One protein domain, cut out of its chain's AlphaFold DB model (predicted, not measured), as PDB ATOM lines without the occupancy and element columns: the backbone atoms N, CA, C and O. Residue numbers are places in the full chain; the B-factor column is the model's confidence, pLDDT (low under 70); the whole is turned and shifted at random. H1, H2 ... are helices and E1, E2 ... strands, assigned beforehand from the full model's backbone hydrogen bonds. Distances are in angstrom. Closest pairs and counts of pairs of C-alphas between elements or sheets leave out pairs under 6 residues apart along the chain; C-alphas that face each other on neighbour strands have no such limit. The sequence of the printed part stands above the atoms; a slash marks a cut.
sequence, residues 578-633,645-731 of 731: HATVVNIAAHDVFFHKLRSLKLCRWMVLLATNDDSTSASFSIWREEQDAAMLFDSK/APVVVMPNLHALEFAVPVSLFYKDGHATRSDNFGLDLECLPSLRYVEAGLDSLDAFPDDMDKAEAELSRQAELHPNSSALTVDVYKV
ATOM      1  N   HIS A 578     182.854 201.159  91.479       56.09
ATOM      2  CA  HIS A 578     183.455 201.565  90.205       56.09
ATOM      3  C   HIS A 578     184.927 201.994  90.268       56.09
ATOM      4  O   HIS A 578     185.290 203.017  90.854       56.09
ATOM      5  N   ALA A 579     185.753 201.232  89.540       61.97
ATOM      6  CA  ALA A 579     187.098 201.616  89.141       61.97
ATOM      7  C   ALA A 579     187.080 202.922  88.334       61.97
ATOM      8  O   ALA A 579     186.260 203.094  87.427       61.97
ATOM      9  N   THR A 580     188.019 203.816  88.626       68.44
ATOM     10  CA  THR A 580     188.156 205.082  87.899       68.44
ATOM     11  C   THR A 580     189.113 204.904  86.737       68.44
ATOM     12  O   THR A 580     190.228 204.421  86.922       68.44
ATOM     13  N   VAL A 581     188.679 205.329  85.550       70.19
ATOM     14  CA  VAL A 581     189.448 205.287  84.302       70.19
ATOM     15  C   VAL A 581     189.602 206.709  83.777       70.19
ATOM     16  O   VAL A 581     188.609 207.401  83.557       70.19
ATOM     17  N   VAL A 582     190.837 207.141  83.534       75.94
ATOM     18  CA  VAL A 582     191.144 208.424  82.896       75.94
ATOM     19  C   VAL A 582     191.893 208.163  81.598       75.94
ATOM     20  O   VAL A 582     192.971 207.573  81.586       75.94
ATOM     21  N   ASN A 583     191.318 208.633  80.492       72.50
ATOM     22  CA  ASN A 583     191.997 208.654  79.202       72.50
ATOM     23  C   ASN A 583     192.917 209.875  79.146       72.50
ATOM     24  O   ASN A 583     192.460 211.010  79.301       72.50
ATOM     25  N   ILE A 584     194.201 209.619  78.928       69.06
ATOM     26  CA  ILE A 584     195.273 210.607  78.868       69.06
ATOM     27  C   ILE A 584     195.701 210.691  77.405       69.06
ATOM     28  O   ILE A 584     196.175 209.704  76.832       69.06
ATOM     29  N   ALA A 585     195.484 211.843  76.769       65.75
ATOM     30  CA  ALA A 585     195.954 212.055  75.405       65.75
ATOM     31  C   ALA A 585     197.484 212.177  75.398       65.75
ATOM     32  O   ALA A 585     198.071 212.710  76.337       65.75
ATOM     33  N   ALA A 586     198.143 211.792  74.303       60.47
ATOM     34  CA  ALA A 586     199.603 211.883  74.144       60.47
ATOM     35  C   ALA A 586     200.179 213.322  74.181       60.47
ATOM     36  O   ALA A 586     201.360 213.534  73.902       60.47
ATOM     37  N   HIS A 587     199.346 214.328  74.451       59.88
ATOM     38  CA  HIS A 587     199.704 215.742  74.569       59.88
ATOM     39  C   HIS A 587     199.445 216.289  75.984       59.88
ATOM     40  O   HIS A 587     199.932 217.372  76.311       59.88
ATOM     41  N   ASP A 588     198.696 215.555  76.815       65.69
ATOM     42  CA  ASP A 588     198.372 215.950  78.181       65.69
ATOM     43  C   ASP A 588     199.543 215.612  79.100       65.69
ATOM     44  O   ASP A 588     199.977 214.465  79.203       65.69
ATOM     45  N   VAL A 589     200.066 216.621  79.795       63.72
ATOM     46  CA  VAL A 589     201.250 216.459  80.646       63.72
ATOM     47  C   VAL A 589     200.854 215.958  82.040       63.72
ATOM     48  O   VAL A 589     201.037 216.640  83.048       63.72
ATOM     49  N   PHE A 590     200.291 214.753  82.083       76.31
ATOM     50  CA  PHE A 590     199.861 214.093  83.311       76.31
ATOM     51  C   PHE A 590     201.069 213.708  84.183       76.31
ATOM     52  O   PHE A 590     202.073 213.198  83.681       76.31
ATOM     53  N   PHE A 591     201.003 213.992  85.488       83.38
ATOM     54  CA  PHE A 591     202.038 213.661  86.477       83.38
ATOM     55  C   PHE A 591     203.475 214.032  86.048       83.38
ATOM     56  O   PHE A 591     204.430 213.287  86.280       83.38
ATOM     57  N   HIS A 592     203.654 215.212  85.437       82.69
ATOM     58  CA  HIS A 592     204.889 215.588  84.733       82.69
ATOM     59  C   HIS A 592     206.191 215.315  85.504       82.69
ATOM     60  O   HIS A 592     207.157 214.807  84.930       82.69
ATOM     61  N   LYS A 593     206.235 215.678  86.793       87.62
ATOM     62  CA  LYS A 593     207.429 215.581  87.650       87.62
ATOM     63  C   LYS A 593     207.389 214.411  88.633       87.62
ATOM     64  O   LYS A 593     208.331 214.285  89.424       87.62
ATOM     65  N   LEU A 594     206.354 213.569  88.577       88.62
ATOM     66  CA  LEU A 594     206.167 212.468  89.513       88.62
ATOM     67  C   LEU A 594     207.331 211.484  89.381       88.62
ATOM     68  O   LEU A 594     207.695 211.098  88.277       88.62
ATOM     69  N   ARG A 595     207.938 211.115  90.510       87.44
ATOM     70  CA  ARG A 595     209.084 210.196  90.600       87.44
ATOM     71  C   ARG A 595     208.742 208.915  91.338       87.44
ATOM     72  O   ARG A 595     209.331 207.884  91.031       87.44
ATOM     73  N   SER A 596     207.822 208.982  92.291       87.38
ATOM     74  CA  SER A 596     207.352 207.834  93.054       87.38
ATOM     75  C   SER A 596     205.837 207.890  93.188       87.38
ATOM     76  O   SER A 596     205.293 208.917  93.604       87.38
ATOM     77  N   LEU A 597     205.194 206.784  92.830       88.38
ATOM     78  CA  LEU A 597     203.770 206.540  92.994       88.38
ATOM     79  C   LEU A 597     203.624 205.297  93.874       88.38
ATOM     80  O   LEU A 597     204.040 204.218  93.456       88.38
ATOM     81  N   LYS A 598     203.105 205.459  95.093       86.56
ATOM     82  CA  LYS A 598     202.913 204.364  96.054       86.56
ATOM     83  C   LYS A 598     201.430 204.201  96.387       86.56
ATOM     84  O   LYS A 598     200.795 205.133  96.877       86.56
ATOM     85  N   LEU A 599     200.860 203.049  96.056       85.62
ATOM     86  CA  LEU A 599     199.416 202.816  96.037       85.62
ATOM     87  C   LEU A 599     199.087 201.560  96.864       85.62
ATOM     88  O   LEU A 599     198.776 200.491  96.340       85.62
ATOM     89  N   CYS A 600     199.194 201.684  98.189       76.00
ATOM     90  CA  CYS A 600     199.147 200.554  99.117       76.00
ATOM     91  C   CYS A 600     197.750 199.894  99.140       76.00
ATOM     92  O   CYS A 600     196.776 200.516  99.572       76.00
ATOM     93  N   ARG A 601     197.649 198.618  98.730       75.19
ATOM     94  CA  ARG A 601     196.378 197.881  98.501       75.19
ATOM     95  C   ARG A 601     195.494 198.441  97.371       75.19
ATOM     96  O   ARG A 601     194.278 198.286  97.413       75.19
ATOM     97  N   TRP A 602     196.080 199.097  96.376       79.62
ATOM     98  CA  TRP A 602     195.382 199.537  95.164       79.62
ATOM     99  C   TRP A 602     196.005 198.869  93.941       79.62
ATOM    100  O   TRP A 602     197.227 198.765  93.855       79.62
ATOM    101  N   MET A 603     195.177 198.475  92.977       78.81
ATOM    102  CA  MET A 603     195.622 197.962  91.683       78.81
ATOM    103  C   MET A 603     195.661 199.087  90.643       78.81
ATOM    104  O   MET A 603     194.905 200.062  90.712       78.81
ATOM    105  N   VAL A 604     196.560 198.934  89.673       81.12
ATOM    106  CA  VAL A 604     196.832 199.887  88.597       81.12
ATOM    107  C   VAL A 604     196.681 199.192  87.245       81.12
ATOM    108  O   VAL A 604     197.134 198.065  87.071       81.12
ATOM    109  N   LEU A 605     196.098 199.884  86.266       76.88
ATOM    110  CA  LEU A 605     196.074 199.485  84.855       76.88
ATOM    111  C   LEU A 605     196.582 200.654  84.004       76.88
ATOM    112  O   LEU A 605     196.076 201.772  84.129       76.88
ATOM    113  N   LEU A 606     197.553 200.398  83.128       75.94
ATOM    114  CA  LEU A 606     197.968 201.328  82.075       75.94
ATOM    115  C   LEU A 606     197.859 200.589  80.747       75.94
ATOM    116  O   LEU A 606     198.664 199.705  80.477       75.94
ATOM    117  N   ALA A 607     196.885 200.969  79.925       73.06
ATOM    118  CA  ALA A 607     196.682 200.378  78.607       73.06
ATOM    119  C   ALA A 607     196.817 201.443  77.512       73.06
ATOM    120  O   ALA A 607     196.104 202.451  77.541       73.06
ATOM    121  N   THR A 608     197.674 201.215  76.518       69.69
ATOM    122  CA  THR A 608     197.666 202.035  75.293       69.69
ATOM    123  C   THR A 608     196.387 201.742  74.504       69.69
ATOM    124  O   THR A 608     196.009 200.582  74.327       69.69
ATOM    125  N   ASN A 609     195.690 202.780  74.037       71.56
ATOM    126  CA  ASN A 609     194.470 202.596  73.255       71.56
ATOM    127  C   ASN A 609     194.767 202.264  71.790       71.56
ATOM    128  O   ASN A 609     195.806 202.619  71.235       71.56
ATOM    129  N   ASP A 610     193.798 201.621  71.138       64.88
ATOM    130  CA  ASP A 610     193.884 201.183  69.738       64.88
ATOM    131  C   ASP A 610     194.033 202.360  68.749       64.88
ATOM    132  O   ASP A 610     194.434 202.169  67.601       64.88
ATOM    133  N   ASP A 611     193.741 203.586  69.203       63.53
ATOM    134  CA  ASP A 611     193.964 204.840  68.476       63.53
ATOM    135  C   ASP A 611     195.452 205.225  68.366       63.53
ATOM    136  O   ASP A 611     195.818 206.009  67.494       63.53
ATOM    137  N   SER A 612     196.319 204.642  69.207       62.31
ATOM    138  CA  SER A 612     197.752 204.964  69.327       62.31
ATOM    139  C   SER A 612     198.052 206.428  69.692       62.31
ATOM    140  O   SER A 612     199.180 206.897  69.531       62.31
ATOM    141  N   THR A 613     197.043 207.166  70.159       64.12
ATOM    142  CA  THR A 613     197.106 208.601  70.488       64.12
ATOM    143  C   THR A 613     196.698 208.903  71.925       64.12
ATOM    144  O   THR A 613     196.890 210.027  72.393       64.12
ATOM    145  N   SER A 614     196.166 207.913  72.639       72.75
ATOM    146  CA  SER A 614     195.850 207.997  74.059       72.75
ATOM    147  C   SER A 614     196.241 206.719  74.804       72.75
ATOM    148  O   SER A 614     196.413 205.649  74.216       72.75
ATOM    149  N   ALA A 615     196.358 206.831  76.121       75.50
ATOM    150  CA  ALA A 615     196.438 205.689  77.020       75.50
ATOM    151  C   ALA A 615     195.426 205.856  78.156       75.50
ATOM    152  O   ALA A 615     195.156 206.969  78.615       75.50
ATOM    153  N   SER A 616     194.849 204.746  78.598       77.75
ATOM    154  CA  SER A 616     193.915 204.697  79.718       77.75
ATOM    155  C   SER A 616     194.677 204.337  80.989       77.75
ATOM    156  O   SER A 616     195.251 203.252  81.087       77.75
ATOM    157  N   PHE A 617     194.664 205.245  81.963       82.25
ATOM    158  CA  PHE A 617     195.169 205.013  83.313       82.25
ATOM    159  C   PHE A 617     193.985 204.730  84.237       82.25
ATOM    160  O   PHE A 617     193.059 205.541  84.316       82.25
ATOM    161  N   SER A 618     193.999 203.580  84.911       78.12
ATOM    162  CA  SER A 618     192.909 203.160  85.798       78.12
ATOM    163  C   SER A 618     193.431 202.728  87.160       78.12
ATOM    164  O   SER A 618     194.477 202.082  87.235       78.12
ATOM    165  N   ILE A 619     192.684 203.051  88.216       80.94
ATOM    166  CA  ILE A 619     192.991 202.657  89.599       80.94
ATOM    167  C   ILE A 619     191.730 202.178  90.329       80.94
ATOM    168  O   ILE A 619     190.644 202.737  90.154       80.94
ATOM    169  N   TRP A 620     191.874 201.121  91.129       76.75
ATOM    170  CA  TRP A 620     190.806 200.541  91.954       76.75
ATOM    171  C   TRP A 620     191.383 199.764  93.140       76.75
ATOM    172  O   TRP A 620     192.600 199.631  93.272       76.75
ATOM    173  N   ARG A 621     190.501 199.277  94.019       69.44
ATOM    174  CA  ARG A 621     190.883 198.757  95.337       69.44
ATOM    175  C   ARG A 621     190.326 197.374  95.685       69.44
ATOM    176  O   ARG A 621     190.939 196.674  96.478       69.44
ATOM    177  N   GLU A 622     189.185 196.980  95.116       60.69
ATOM    178  CA  GLU A 622     188.431 195.804  95.574       60.69
ATOM    179  C   GLU A 622     187.996 194.838  94.462       60.69
ATOM    180  O   GLU A 622     187.977 195.144  93.267       60.69
ATOM    181  N   GLU A 623     187.613 193.647  94.919       51.88
ATOM    182  CA  GLU A 623     187.304 192.445  94.152       51.88
ATOM    183  C   GLU A 623     186.170 192.629  93.115       51.88
ATOM    184  O   GLU A 623     186.212 192.096  92.008       51.88
ATOM    185  N   GLN A 624     185.142 193.418  93.430       49.41
ATOM    186  CA  GLN A 624     183.928 193.479  92.602       49.41
ATOM    187  C   GLN A 624     184.032 194.420  91.384       49.41
ATOM    188  O   GLN A 624     183.163 194.370  90.512       49.41
ATOM    189  N   ASP A 625     185.086 195.238  91.280       49.22
ATOM    190  CA  ASP A 625     185.227 196.248  90.215       49.22
ATOM    191  C   ASP A 625     186.006 195.762  88.974       49.22
ATOM    192  O   ASP A 625     185.842 196.320  87.885       49.22
ATOM    193  N   ALA A 626     186.811 194.698  89.087       49.16
ATOM    194  CA  ALA A 626     187.649 194.212  87.981       49.16
ATOM    195  C   ALA A 626     186.837 193.706  86.772       49.16
ATOM    196  O   ALA A 626     187.269 193.856  85.628       49.16
ATOM    197  N   ALA A 627     185.642 193.147  86.999       45.56
ATOM    198  CA  ALA A 627     184.835 192.529  85.945       45.56
ATOM    199  C   ALA A 627     184.553 193.489  84.769       45.56
ATOM    200  O   ALA A 627     184.725 193.108  83.613       45.56
ATOM    201  N   MET A 628     184.213 194.756  85.056       47.62
ATOM    202  CA  MET A 628     183.898 195.760  84.028       47.62
ATOM    203  C   MET A 628     185.113 196.211  83.205       47.62
ATOM    204  O   MET A 628     184.958 196.512  82.020       47.62
ATOM    205  N   LEU A 629     186.314 196.248  83.794       50.56
ATOM    206  CA  LEU A 629     187.539 196.652  83.091       50.56
ATOM    207  C   LEU A 629     187.934 195.631  82.016       50.56
ATOM    208  O   LEU A 629     188.296 196.009  80.899       50.56
ATOM    209  N   PHE A 630     187.813 194.339  82.327       50.28
ATOM    210  CA  PHE A 630     188.262 193.256  81.445       50.28
ATOM    211  C   PHE A 630     187.166 192.703  80.509       50.28
ATOM    212  O   PHE A 630     187.483 191.952  79.588       50.28
ATOM    213  N   ASP A 631     185.897 193.102  80.674       42.62
ATOM    214  CA  ASP A 631     184.778 192.688  79.801       42.62
ATOM    215  C   ASP A 631     184.837 193.259  78.368       42.62
ATOM    216  O   ASP A 631     184.204 192.721  77.464       42.62
ATOM    217  N   SER A 632     185.582 194.348  78.130       40.31
ATOM    218  CA  SER A 632     185.403 195.173  76.918       40.31
ATOM    219  C   SER A 632     186.439 195.009  75.792       40.31
ATOM    220  O   SER A 632     186.190 195.502  74.691       40.31
ATOM    221  N   LYS A 633     187.590 194.346  76.015       42.97
ATOM    222  CA  LYS A 633     188.702 194.275  75.027       42.97
ATOM    223  C   LYS A 633     189.440 192.923  74.930       42.97
ATOM    224  O   LYS A 633     190.598 192.880  74.508       42.97
ATOM    225  N   ALA A 645     204.575 203.454  68.794       53.03
ATOM    226  CA  ALA A 645     205.371 203.855  69.953       53.03
ATOM    227  C   ALA A 645     204.471 204.132  71.179       53.03
ATOM    228  O   ALA A 645     203.478 204.849  71.026       53.03
ATOM    229  N   PRO A 646     204.802 203.592  72.368       59.16
ATOM    230  CA  PRO A 646     203.942 203.675  73.545       59.16
ATOM    231  C   PRO A 646     203.707 205.128  73.961       59.16
ATOM    232  O   PRO A 646     204.624 205.958  73.965       59.16
ATOM    233  N   VAL A 647     202.461 205.440  74.320       67.38
ATOM    234  CA  VAL A 647     202.078 206.773  74.794       67.38
ATOM    235  C   VAL A 647     202.686 206.985  76.181       67.38
ATOM    236  O   VAL A 647     202.449 206.210  77.103       67.38
ATOM    237  N   VAL A 648     203.491 208.035  76.343       72.62
ATOM    238  CA  VAL A 648     204.197 208.296  77.604       72.62
ATOM    239  C   VAL A 648     203.247 208.940  78.613       72.62
ATOM    240  O   VAL A 648     202.920 210.118  78.492       72.62
ATOM    241  N   VAL A 649     202.834 208.169  79.623       69.75
ATOM    242  CA  VAL A 649     201.812 208.582  80.605       69.75
ATOM    243  C   VAL A 649     202.412 209.255  81.843       69.75
ATOM    244  O   VAL A 649     201.795 210.155  82.402       69.75
ATOM    245  N   MET A 650     203.617 208.855  82.272       83.25
ATOM    246  CA  MET A 650     204.335 209.487  83.393       83.25
ATOM    247  C   MET A 650     205.847 209.529  83.092       83.25
ATOM    248  O   MET A 650     206.585 208.610  83.461       83.25
ATOM    249  N   PRO A 651     206.358 210.569  82.402       81.75
ATOM    250  CA  PRO A 651     207.695 210.552  81.793       81.75
ATOM    251  C   PRO A 651     208.856 210.457  82.790       81.75
ATOM    252  O   PRO A 651     209.939 210.018  82.413       81.75
ATOM    253  N   ASN A 652     208.653 210.879  84.042       85.50
ATOM    254  CA  ASN A 652     209.688 210.957  85.079       85.50
ATOM    255  C   ASN A 652     209.494 209.947  86.228       85.50
ATOM    256  O   ASN A 652     210.227 210.026  87.221       85.50
ATOM    257  N   LEU A 653     208.540 209.013  86.120       87.31
ATOM    258  CA  LEU A 653     208.276 208.030  87.172       87.31
ATOM    259  C   LEU A 653     209.453 207.054  87.277       87.31
ATOM    260  O   LEU A 653     209.844 206.460  86.280       87.31
ATOM    261  N   HIS A 654     210.023 206.906  88.475       87.44
ATOM    262  CA  HIS A 654     211.161 206.024  88.755       87.44
ATOM    263  C   HIS A 654     210.760 204.802  89.590       87.44
ATOM    264  O   HIS A 654     211.334 203.734  89.389       87.44
ATOM    265  N   ALA A 655     209.805 204.966  90.509       86.12
ATOM    266  CA  ALA A 655     209.322 203.931  91.418       86.12
ATOM    267  C   ALA A 655     207.789 203.837  91.388       86.12
ATOM    268  O   ALA A 655     207.114 204.863  91.517       86.12
ATOM    269  N   LEU A 656     207.263 202.619  91.261       88.25
ATOM    270  CA  LEU A 656     205.833 202.309  91.284       88.25
ATOM    271  C   LEU A 656     205.568 201.178  92.289       88.25
ATOM    272  O   LEU A 656     206.128 200.099  92.139       88.25
ATOM    273  N   GLU A 657     204.715 201.417  93.281       88.44
ATOM    274  CA  GLU A 657     204.239 200.400  94.232       88.44
ATOM    275  C   GLU A 657     202.719 200.258  94.109       88.44
ATOM    276  O   GLU A 657     202.010 201.269  94.104       88.44
ATOM    277  N   PHE A 658     202.229 199.022  94.015       87.50
ATOM    278  CA  PHE A 658     200.807 198.686  93.905       87.50
ATOM    279  C   PHE A 658     200.536 197.258  94.415       87.50
ATOM    280  O   PHE A 658     201.464 196.508  94.723       87.50
ATOM    281  N   ALA A 659     199.263 196.871  94.505       82.94
ATOM    282  CA  ALA A 659     198.846 195.524  94.891       82.94
ATOM    283  C   ALA A 659     198.087 194.812  93.761       82.94
ATOM    284  O   ALA A 659     197.258 195.424  93.089       82.94
ATOM    285  N   VAL A 660     198.336 193.512  93.588       80.38
ATOM    286  CA  VAL A 660     197.660 192.645  92.612       80.38
ATOM    287  C   VAL A 660     196.700 191.705  93.350       80.38
ATOM    288  O   VAL A 660     197.170 190.813  94.057       80.38
ATOM    289  N   PRO A 661     195.374 191.839  93.173       75.50
ATOM    290  CA  PRO A 661     194.407 190.876  93.692       75.50
ATOM    291  C   PRO A 661     194.433 189.591  92.849       75.50
ATOM    292  O   PRO A 661     193.749 189.492  91.829       75.50
ATOM    293  N   VAL A 662     195.251 188.606  93.233       76.75
ATOM    294  CA  VAL A 662     195.527 187.415  92.400       76.75
ATOM    295  C   VAL A 662     194.266 186.583  92.150       76.75
ATOM    296  O   VAL A 662     194.018 186.155  91.020       76.75
ATOM    297  N   SER A 663     193.404 186.442  93.158       69.75
ATOM    298  CA  SER A 663     192.115 185.745  93.060       69.75
ATOM    299  C   SER A 663     191.138 186.352  92.034       69.75
ATOM    300  O   SER A 663     190.180 185.685  91.642       69.75
ATOM    301  N   LEU A 664     191.379 187.571  91.527       68.62
ATOM    302  CA  LEU A 664     190.590 188.166  90.437       68.62
ATOM    303  C   LEU A 664     191.011 187.742  89.037       68.62
ATOM    304  O   LEU A 664     190.154 187.651  88.159       68.62
ATOM    305  N   PHE A 665     192.301 187.511  88.820       66.25
ATOM    306  CA  PHE A 665     192.831 187.201  87.492       66.25
ATOM    307  C   PHE A 665     192.750 185.705  87.157       66.25
ATOM    308  O   PHE A 665     192.735 185.345  85.982       66.25
ATOM    309  N   TYR A 666     192.650 184.836  88.171       67.88
ATOM    310  CA  TYR A 666     192.779 183.380  88.003       67.88
ATOM    311  C   TYR A 666     191.615 182.546  88.573       67.88
ATOM    312  O   TYR A 666     191.729 181.326  88.711       67.88
ATOM    313  N   LYS A 667     190.472 183.176  88.882       53.81
ATOM    314  CA  LYS A 667     189.279 182.479  89.394       53.81
ATOM    315  C   LYS A 667     188.856 181.302  88.498       53.81
ATOM    316  O   LYS A 667     188.892 181.382  87.276       53.81
ATOM    317  N   ASP A 668     188.451 180.210  89.147       50.19
ATOM    318  CA  ASP A 668     188.006 178.931  88.564       50.19
ATOM    319  C   ASP A 668     189.054 178.081  87.807       50.19
ATOM    320  O   ASP A 668     188.692 177.089  87.169       50.19
ATOM    321  N   GLY A 669     190.357 178.387  87.891       45.81
ATOM    322  CA  GLY A 669     191.429 177.511  87.373       45.81
ATOM    323  C   GLY A 669     191.485 177.380  85.842       45.81
ATOM    324  O   GLY A 669     192.348 176.690  85.294       45.81
ATOM    325  N   HIS A 670     190.598 178.081  85.140       43.38
ATOM    326  CA  HIS A 670     190.686 178.373  83.722       43.38
ATOM    327  C   HIS A 670     191.143 179.822  83.577       43.38
ATOM    328  O   HIS A 670     190.480 180.722  84.074       43.38
ATOM    329  N   ALA A 671     192.252 180.054  82.869       43.84
ATOM    330  CA  ALA A 671     192.717 181.398  82.543       43.84
ATOM    331  C   ALA A 671     191.685 182.111  81.648       43.84
ATOM    332  O   ALA A 671     191.705 181.999  80.419       43.84
ATOM    333  N   THR A 672     190.733 182.809  82.265       43.19
ATOM    334  CA  THR A 672     189.721 183.597  81.565       43.19
ATOM    335  C   THR A 672     190.075 185.070  81.648       43.19
ATOM    336  O   THR A 672     189.987 185.666  82.714       43.19
ATOM    337  N   ARG A 673     190.359 185.645  80.469       46.34
ATOM    338  CA  ARG A 673     190.727 187.049  80.200       46.34
ATOM    339  C   ARG A 673     192.190 187.396  80.479       46.34
ATOM    340  O   ARG A 673     192.499 188.045  81.462       46.34
ATOM    341  N   SER A 674     193.012 187.134  79.455       49.28
ATOM    342  CA  SER A 674     194.351 187.707  79.260       49.28
ATOM    343  C   SER A 674     195.394 187.257  80.286       49.28
ATOM    344  O   SER A 674     195.394 187.722  81.417       49.28
ATOM    345  N   ASP A 675     196.396 186.493  79.838       51.72
ATOM    346  CA  ASP A 675     197.620 186.201  80.615       51.72
ATOM    347  C   ASP A 675     198.483 187.460  80.895       51.72
ATOM    348  O   ASP A 675     199.614 187.352  81.348       51.72
ATOM    349  N   ASN A 676     197.973 188.658  80.588       61.66
ATOM    350  CA  ASN A 676     198.597 189.958  80.790       61.66
ATOM    351  C   ASN A 676     197.692 190.842  81.661       61.66
ATOM    352  O   ASN A 676     196.545 191.106  81.285       61.66
ATOM    353  N   PHE A 677     198.252 191.363  82.758       63.66
ATOM    354  CA  PHE A 677     197.602 192.282  83.703       63.66
ATOM    355  C   PHE A 677     197.147 193.625  83.109       63.66
ATOM    356  O   PHE A 677     196.453 194.379  83.784       63.66
ATOM    357  N   GLY A 678     197.541 193.957  81.875       64.38
ATOM    358  CA  GLY A 678     197.326 195.277  81.273       64.38
ATOM    359  C   GLY A 678     198.162 196.363  81.950       64.38
ATOM    360  O   GLY A 678     197.736 197.511  82.071       64.38
ATOM    361  N   LEU A 679     199.344 195.971  82.424       69.19
ATOM    362  CA  LEU A 679     200.396 196.858  82.896       69.19
ATOM    363  C   LEU A 679     201.356 197.094  81.727       69.19
ATOM    364  O   LEU A 679     202.414 196.472  81.671       69.19
ATOM    365  N   ASP A 680     200.993 197.971  80.784       72.69
ATOM    366  CA  ASP A 680     201.868 198.345  79.665       72.69
ATOM    367  C   ASP A 680     203.017 199.233  80.201       72.69
ATOM    368  O   ASP A 680     203.050 200.448  79.983       72.69
ATOM    369  N   LEU A 681     203.967 198.640  80.943       76.19
ATOM    370  CA  LEU A 681     205.078 199.341  81.613       76.19
ATOM    371  C   LEU A 681     205.945 200.147  80.629       76.19
ATOM    372  O   LEU A 681     206.604 201.110  81.025       76.19
ATOM    373  N   GLU A 682     205.918 199.797  79.342       73.56
ATOM    374  CA  GLU A 682     206.529 200.552  78.243       73.56
ATOM    375  C   GLU A 682     206.068 202.029  78.190       73.56
ATOM    376  O   GLU A 682     206.823 202.894  77.742       73.56
ATOM    377  N   CYS A 683     204.884 202.353  78.727       74.31
ATOM    378  CA  CYS A 683     204.358 203.722  78.868       74.31
ATOM    379  C   CYS A 683     205.094 204.570  79.936       74.31
ATOM    380  O   CYS A 683     204.815 205.768  80.085       74.31
ATOM    381  N   LEU A 684     206.014 203.961  80.698       82.88
ATOM    382  CA  LEU A 684     206.729 204.533  81.846       82.88
ATOM    383  C   LEU A 684     208.259 204.523  81.595       82.88
ATOM    384  O   LEU A 684     208.994 203.735  82.197       82.88
ATOM    385  N   PRO A 685     208.787 205.387  80.705       80.75
ATOM    386  CA  PRO A 685     210.146 205.261  80.159       80.75
ATOM    387  C   PRO A 685     211.286 205.529  81.157       80.75
ATOM    388  O   PRO A 685     212.433 205.189  80.875       80.75
ATOM    389  N   SER A 686     211.002 206.129  82.317       85.56
ATOM    390  CA  SER A 686     211.994 206.390  83.377       85.56
ATOM    391  C   SER A 686     211.971 205.365  84.517       85.56
ATOM    392  O   SER A 686     212.747 205.513  85.467       85.56
ATOM    393  N   LEU A 687     211.106 204.346  84.440       85.69
ATOM    394  CA  LEU A 687     210.878 203.386  85.519       85.69
ATOM    395  C   LEU A 687     212.145 202.559  85.796       85.69
ATOM    396  O   LEU A 687     212.853 202.159  84.867       85.69
ATOM    397  N   ARG A 688     212.440 202.357  87.086       85.75
ATOM    398  CA  ARG A 688     213.620 201.630  87.601       85.75
ATOM    399  C   ARG A 688     213.303 200.685  88.752       85.75
ATOM    400  O   ARG A 688     214.113 199.824  89.063       85.75
ATOM    401  N   TYR A 689     212.167 200.871  89.411       85.38
ATOM    402  CA  TYR A 689     211.763 200.093  90.570       85.38
ATOM    403  C   TYR A 689     210.261 199.836  90.500       85.38
ATOM    404  O   TYR A 689     209.483 200.782  90.324       85.38
ATOM    405  N   VAL A 690     209.870 198.574  90.625       87.00
ATOM    406  CA  VAL A 690     208.478 198.161  90.796       87.00
ATOM    407  C   VAL A 690     208.401 197.296  92.044       87.00
ATOM    408  O   VAL A 690     209.235 196.420  92.243       87.00
ATOM    409  N   GLU A 691     207.398 197.569  92.868       87.06
ATOM    410  CA  GLU A 691     207.119 196.871  94.118       87.06
ATOM    411  C   GLU A 691     205.660 196.396  94.068       87.06
ATOM    412  O   GLU A 691     204.735 197.207  94.013       87.06
ATOM    413  N   ALA A 692     205.449 195.083  93.994       86.06
ATOM    414  CA  ALA A 692     204.129 194.494  93.776       86.06
ATOM    415  C   ALA A 692     203.738 193.566  94.932       86.06
ATOM    416  O   ALA A 692     204.315 192.490  95.110       86.06
ATOM    417  N   GLY A 693     202.724 193.975  95.694       84.75
ATOM    418  CA  GLY A 693     202.105 193.140  96.719       84.75
ATOM    419  C   GLY A 693     201.057 192.213  96.106       84.75
ATOM    420  O   GLY A 693     199.980 192.670  95.729       84.75
ATOM    421  N   LEU A 694     201.345 190.918  95.999       82.75
ATOM    422  CA  LEU A 694     200.373 189.910  95.577       82.75
ATOM    423  C   LEU A 694     199.440 189.587  96.749       82.75
ATOM    424  O   LEU A 694     199.880 188.982  97.728       82.75
ATOM    425  N   ASP A 695     198.166 189.965  96.647       76.38
ATOM    426  CA  ASP A 695     197.151 189.605  97.641       76.38
ATOM    427  C   ASP A 695     196.885 188.098  97.569       76.38
ATOM    428  O   ASP A 695     196.479 187.572  96.525       76.38
ATOM    429  N   SER A 696     197.165 187.408  98.674       73.56
ATOM    430  CA  SER A 696     197.012 185.959  98.789       73.56
ATOM    431  C   SER A 696     195.596 185.512  99.178       73.56
ATOM    432  O   SER A 696     195.321 184.308  99.198       73.56
ATOM    433  N   LEU A 697     194.685 186.452  99.461       70.44
ATOM    434  CA  LEU A 697     193.322 186.156  99.885       70.44
ATOM    435  C   LEU A 697     192.536 185.428  98.778       70.44
ATOM    436  O   LEU A 697     192.360 185.924  97.661       70.44
ATOM    437  N   ASP A 698     192.074 184.222  99.113       69.12
ATOM    438  CA  ASP A 698     191.338 183.299  98.238       69.12
ATOM    439  C   ASP A 698     192.060 182.899  96.926       69.12
ATOM    440  O   ASP A 698     191.428 182.414  95.984       69.12
ATOM    441  N   ALA A 699     193.391 183.049  96.858       70.38
ATOM    442  CA  ALA A 699     194.216 182.649  95.713       70.38
ATOM    443  C   ALA A 699     194.866 181.260  95.899       70.38
ATOM    444  O   ALA A 699     195.319 180.905  96.991       70.38
ATOM    445  N   PHE A 700     194.974 180.467  94.824       76.06
ATOM    446  CA  PHE A 700     195.749 179.219  94.855       76.06
ATOM    447  C   PHE A 700     197.259 179.500  94.723       76.06
ATOM    448  O   PHE A 700     197.641 180.431  94.013       76.06
ATOM    449  N   PRO A 701     198.147 178.675  95.323       76.94
ATOM    450  CA  PRO A 701     199.599 178.844  95.195       76.94
ATOM    451  C   PRO A 701     200.083 178.927  93.740       76.94
ATOM    452  O   PRO A 701     200.836 179.834  93.402       76.94
ATOM    453  N   ASP A 702     199.568 178.056  92.867       78.19
ATOM    454  CA  ASP A 702     199.897 178.035  91.435       78.19
ATOM    455  C   ASP A 702     199.517 179.339  90.707       78.19
ATOM    456  O   ASP A 702     200.116 179.669  89.685       78.19
ATOM    457  N   ASP A 703     198.520 180.081  91.198       79.44
ATOM    458  CA  ASP A 703     198.085 181.356  90.614       79.44
ATOM    459  C   ASP A 703     198.941 182.530  91.104       79.44
ATOM    460  O   ASP A 703     199.226 183.449  90.335       79.44
ATOM    461  N   MET A 704     199.441 182.460  92.344       79.00
ATOM    462  CA  MET A 704     200.452 183.397  92.855       79.00
ATOM    463  C   MET A 704     201.737 183.311  92.023       79.00
ATOM    464  O   MET A 704     202.295 184.335  91.634       79.00
ATOM    465  N   ASP A 705     202.177 182.092  91.708       80.38
ATOM    466  CA  ASP A 705     203.404 181.861  90.943       80.38
ATOM    467  C   ASP A 705     203.235 182.276  89.461       80.38
ATOM    468  O   ASP A 705     204.172 182.802  88.855       80.38
ATOM    469  N   LYS A 706     202.029 182.141  88.879       81.25
ATOM    470  CA  LYS A 706     201.690 182.734  87.563       81.25
ATOM    471  C   LYS A 706     201.738 184.261  87.593       81.25
ATOM    472  O   LYS A 706     202.248 184.863  86.649       81.25
ATOM    473  N   ALA A 707     201.227 184.880  88.658       80.38
ATOM    474  CA  ALA A 707     201.219 186.332  88.795       80.38
ATOM    475  C   ALA A 707     202.637 186.914  88.907       80.38
ATOM    476  O   ALA A 707     202.972 187.887  88.230       80.38
ATOM    477  N   GLU A 708     203.492 186.276  89.707       84.25
ATOM    478  CA  GLU A 708     204.911 186.621  89.841       84.25
ATOM    479  C   GLU A 708     205.668 186.457  88.505       84.25
ATOM    480  O   GLU A 708     206.451 187.330  88.108       84.25
ATOM    481  N   ALA A 709     205.375 185.388  87.755       82.88
ATOM    482  CA  ALA A 709     205.954 185.147  86.434       82.88
ATOM    483  C   ALA A 709     205.525 186.190  85.383       82.88
ATOM    484  O   ALA A 709     206.359 186.636  84.594       82.88
ATOM    485  N   GLU A 710     204.259 186.619  85.373       81.31
ATOM    486  CA  GLU A 710     203.781 187.648  84.438       81.31
ATOM    487  C   GLU A 710     204.354 189.039  84.762       81.31
ATOM    488  O   GLU A 710     204.788 189.743  83.848       81.31
ATOM    489  N   LEU A 711     204.457 189.421  86.043       82.12
ATOM    490  CA  LEU A 711     205.152 190.657  86.440       82.12
ATOM    491  C   LEU A 711     206.621 190.646  85.990       82.12
ATOM    492  O   LEU A 711     207.110 191.636  85.441       82.12
ATOM    493  N   SER A 712     207.299 189.507  86.153       82.69
ATOM    494  CA  SER A 712     208.674 189.312  85.675       82.69
ATOM    495  C   SER A 712     208.769 189.450  84.149       82.69
ATOM    496  O   SER A 712     209.636 190.163  83.644       82.69
ATOM    497  N   ARG A 713     207.831 188.856  83.400       82.31
ATOM    498  CA  ARG A 713     207.776 188.951  81.931       82.31
ATOM    499  C   ARG A 713     207.551 190.388  81.443       82.31
ATOM    500  O   ARG A 713     208.164 190.800  80.459       82.31
ATOM    501  N   GLN A 714     206.703 191.164  82.119       78.50
ATOM    502  CA  GLN A 714     206.498 192.587  81.809       78.50
ATOM    503  C   GLN A 714     207.749 193.426  82.107       78.50
ATOM    504  O   GLN A 714     208.081 194.338  81.348       78.50
ATOM    505  N   ALA A 715     208.486 193.092  83.170       80.75
ATOM    506  CA  ALA A 715     209.758 193.733  83.485       80.75
ATOM    507  C   ALA A 715     210.853 193.425  82.446       80.75
ATOM    508  O   ALA A 715     211.618 194.322  82.090       80.75
ATOM    509  N   GLU A 716     210.907 192.200  81.911       80.62
ATOM    510  CA  GLU A 716     211.836 191.814  80.837       80.62
ATOM    511  C   GLU A 716     211.576 192.562  79.519       80.62
ATOM    512  O   GLU A 716     212.529 192.940  78.832       80.62
ATOM    513  N   LEU A 717     210.302 192.805  79.181       77.44
ATOM    514  CA  LEU A 717     209.904 193.573  77.993       77.44
ATOM    515  C   LEU A 717     210.177 195.080  78.114       77.44
ATOM    516  O   LEU A 717     210.248 195.773  77.098       77.44
ATOM    517  N   HIS A 718     210.344 195.605  79.331       80.19
ATOM    518  CA  HIS A 718     210.540 197.036  79.550       80.19
ATOM    519  C   HIS A 718     211.821 197.560  78.867       80.19
ATOM    520  O   HIS A 718     212.875 196.927  78.977       80.19
ATOM    521  N   PRO A 719     211.809 198.755  78.236       73.94
ATOM    522  CA  PRO A 719     212.996 199.318  77.582       73.94
ATOM    523  C   PRO A 719     214.233 199.475  78.485       73.94
ATOM    524  O   PRO A 719     215.356 199.497  77.978       73.94
ATOM    525  N   ASN A 720     214.046 199.566  79.807       76.31
ATOM    526  CA  ASN A 720     215.118 199.629  80.803       76.31
ATOM    527  C   ASN A 720     215.304 198.310  81.580       76.31
ATOM    528  O   ASN A 720     215.860 198.358  82.674       76.31
ATOM    529  N   SER A 721     214.880 197.149  81.069       76.56
ATOM    530  CA  SER A 721     214.877 195.864  81.805       76.56
ATOM    531  C   SER A 721     216.197 195.526  82.522       76.56
ATOM    532  O   SER A 721     216.189 195.063  83.656       76.56
ATOM    533  N   SER A 722     217.351 195.871  81.939       75.31
ATOM    534  CA  SER A 722     218.683 195.726  82.573       75.31
ATOM    535  C   SER A 722     218.951 196.588  83.828       75.31
ATOM    536  O   SER A 722     219.978 196.408  84.486       75.31
ATOM    537  N   ALA A 723     218.074 197.541  84.141       76.94
ATOM    538  CA  ALA A 723     218.160 198.481  85.260       76.94
ATOM    539  C   ALA A 723     216.825 198.626  86.026       76.94
ATOM    540  O   ALA A 723     216.705 199.520  86.869       76.94
ATOM    541  N   LEU A 724     215.837 197.780  85.716       83.50
ATOM    542  CA  LEU A 724     214.532 197.716  86.364       83.50
ATOM    543  C   LEU A 724     214.549 196.620  87.439       83.50
ATOM    544  O   LEU A 724     214.806 195.458  87.134       83.50
ATOM    545  N   THR A 725     214.263 196.982  88.689       85.00
ATOM    546  CA  THR A 725     214.194 196.038  89.812       85.00
ATOM    547  C   THR A 725     212.751 195.603  90.080       85.00
ATOM    548  O   THR A 725     211.909 196.433  90.426       85.00
ATOM    549  N   VAL A 726     212.528 194.300  89.868       84.56
ATOM    550  CA  VAL A 726     211.371 193.420  90.144       84.56
ATOM    551  C   VAL A 726     211.145 192.977  91.602       84.56
ATOM    552  O   VAL A 726     211.419 191.809  91.864       84.56
ATOM    553  N   ASP A 727     210.675 193.809  92.536       85.00
ATOM    554  CA  ASP A 727     210.378 193.328  93.901       85.00
ATOM    555  C   ASP A 727     208.908 192.877  94.031       85.00
ATOM    556  O   ASP A 727     207.973 193.664  93.878       85.00
ATOM    557  N   VAL A 728     208.696 191.591  94.328       84.00
ATOM    558  CA  VAL A 728     207.366 190.980  94.507       84.00
ATOM    559  C   VAL A 728     207.282 190.340  95.892       84.00
ATOM    560  O   VAL A 728     208.183 189.609  96.305       84.00
ATOM    561  N   TYR A 729     206.199 190.605  96.620       81.00
ATOM    562  CA  TYR A 729     205.958 190.052  97.955       81.00
ATOM    563  C   TYR A 729     204.498 189.625  98.112       81.00
ATOM    564  O   TYR A 729     203.621 190.105  97.401       81.00
ATOM    565  N   LYS A 730     204.234 188.687  99.025       77.94
ATOM    566  CA  LYS A 730     202.886 188.154  99.279       77.94
ATOM    567  C   LYS A 730     202.273 188.910 100.469       77.94
ATOM    568  O   LYS A 730     202.961 189.099 101.475       77.94
ATOM    569  N   VAL A 731     201.031 189.374 100.311       64.75
ATOM    570  CA  VAL A 731     200.250 190.188 101.268       64.75
ATOM    571  C   VAL A 731     199.167 189.338 101.924       64.75
ATOM    572  O   VAL A 731     198.615 188.456 101.224       64.75
TER     573      VAL A 731
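What this domain is: This is residues 578 to 633 and 645 to 731 of the 731 residues of the protein "Hypothetical protein" of Miscanthus lutarioriparius (UniProt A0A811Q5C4). A slab of four parallel strands has one long helix, H3, along one face, and a smaller antiparallel sheet of three strands meets it near E5, through its edge strand E3. Two short helices, H1 and H2, lie near each other, and a long loop without named elements joins H2 to E6. The printed part has 143 residues, with three named helices and seven named strands in the order E1 E2 E3 E4 H1 E5 H2 E6 H3 E7. The class is mixed, helices and strands, though under half of the residues are in named elements. The whole is compact, with a radius of gyration of the C-alphas of 14.6 A, and spans 41 by 32 by 24 A.

Where its parts are: Start with the large sheet, order E2, E5, E6, E7: E2 is residues 596 to 599, E5 655 to 661 over 20.0 A, E6 689 to 695 over 19.3 A, and E7 725 to 730. Find C-alpha 701 at (199.599, 178.844, 95.195); from there H3 runs 24.9 A to C-alpha 717 at (209.904, 193.573, 77.993). The other sheet, order E1, E4, E3, begins at C-alpha 580 at (188.156, 205.082, 87.899): E1 is 580 to 585, E4 614 to 620 over 20.0 A, and E3 603 to 608. H1 is 626 to 630 and H2 662 to 665.

How they stand to each other: In the parallel sheet look for N 597 and O 655 at 3.0 A between E2 and E5, N 660 and O 693 at 2.8 A between E5 and E6, and N 694 and O 729 at 2.8 A between E6 and E7. H3 is on this sheet at a height of 9.6 A, the helix layer of two layers; it runs along the strands, at 17 degrees to E6 on the local plane. E5, H2, E6 and E6, H3, E7 are strand-helix-strand units, parallel neighbours with a helix between, and both crossovers are right-handed. H2 only grazes this sheet and touches H3, at its residues 703 to 707 alone; the closest C-alphas, of Val 662 and Met 704, are 6.4 A apart. The closest C-alphas of E3 and E5, Met 603 and Ala 659, are 5.2 A apart. E3 and E4 form a hairpin, with N 605 and O 618 within hydrogen-bond range at 2.9 A; E1 and E4 are antiparallel neighbours, with N 582 and O 617 within hydrogen-bond range at 2.8 A. H1 only grazes this sheet. Every O i to N i+4 pair in H1 and H3 is within hydrogen-bond range; H2 is too short for one.

The domain as a whole: The farthest C-alphas, His 587 and Pro 701, are 42.3 A apart. Residues 634 to 644 are not printed, and C-alphas 633 and 645 are 19.9 A apart across the cut. The link H2 to E6 is long. Mean pLDDT of the printed part is 72.5; residues 621 to 633 and 663 to 679 are among those under 70.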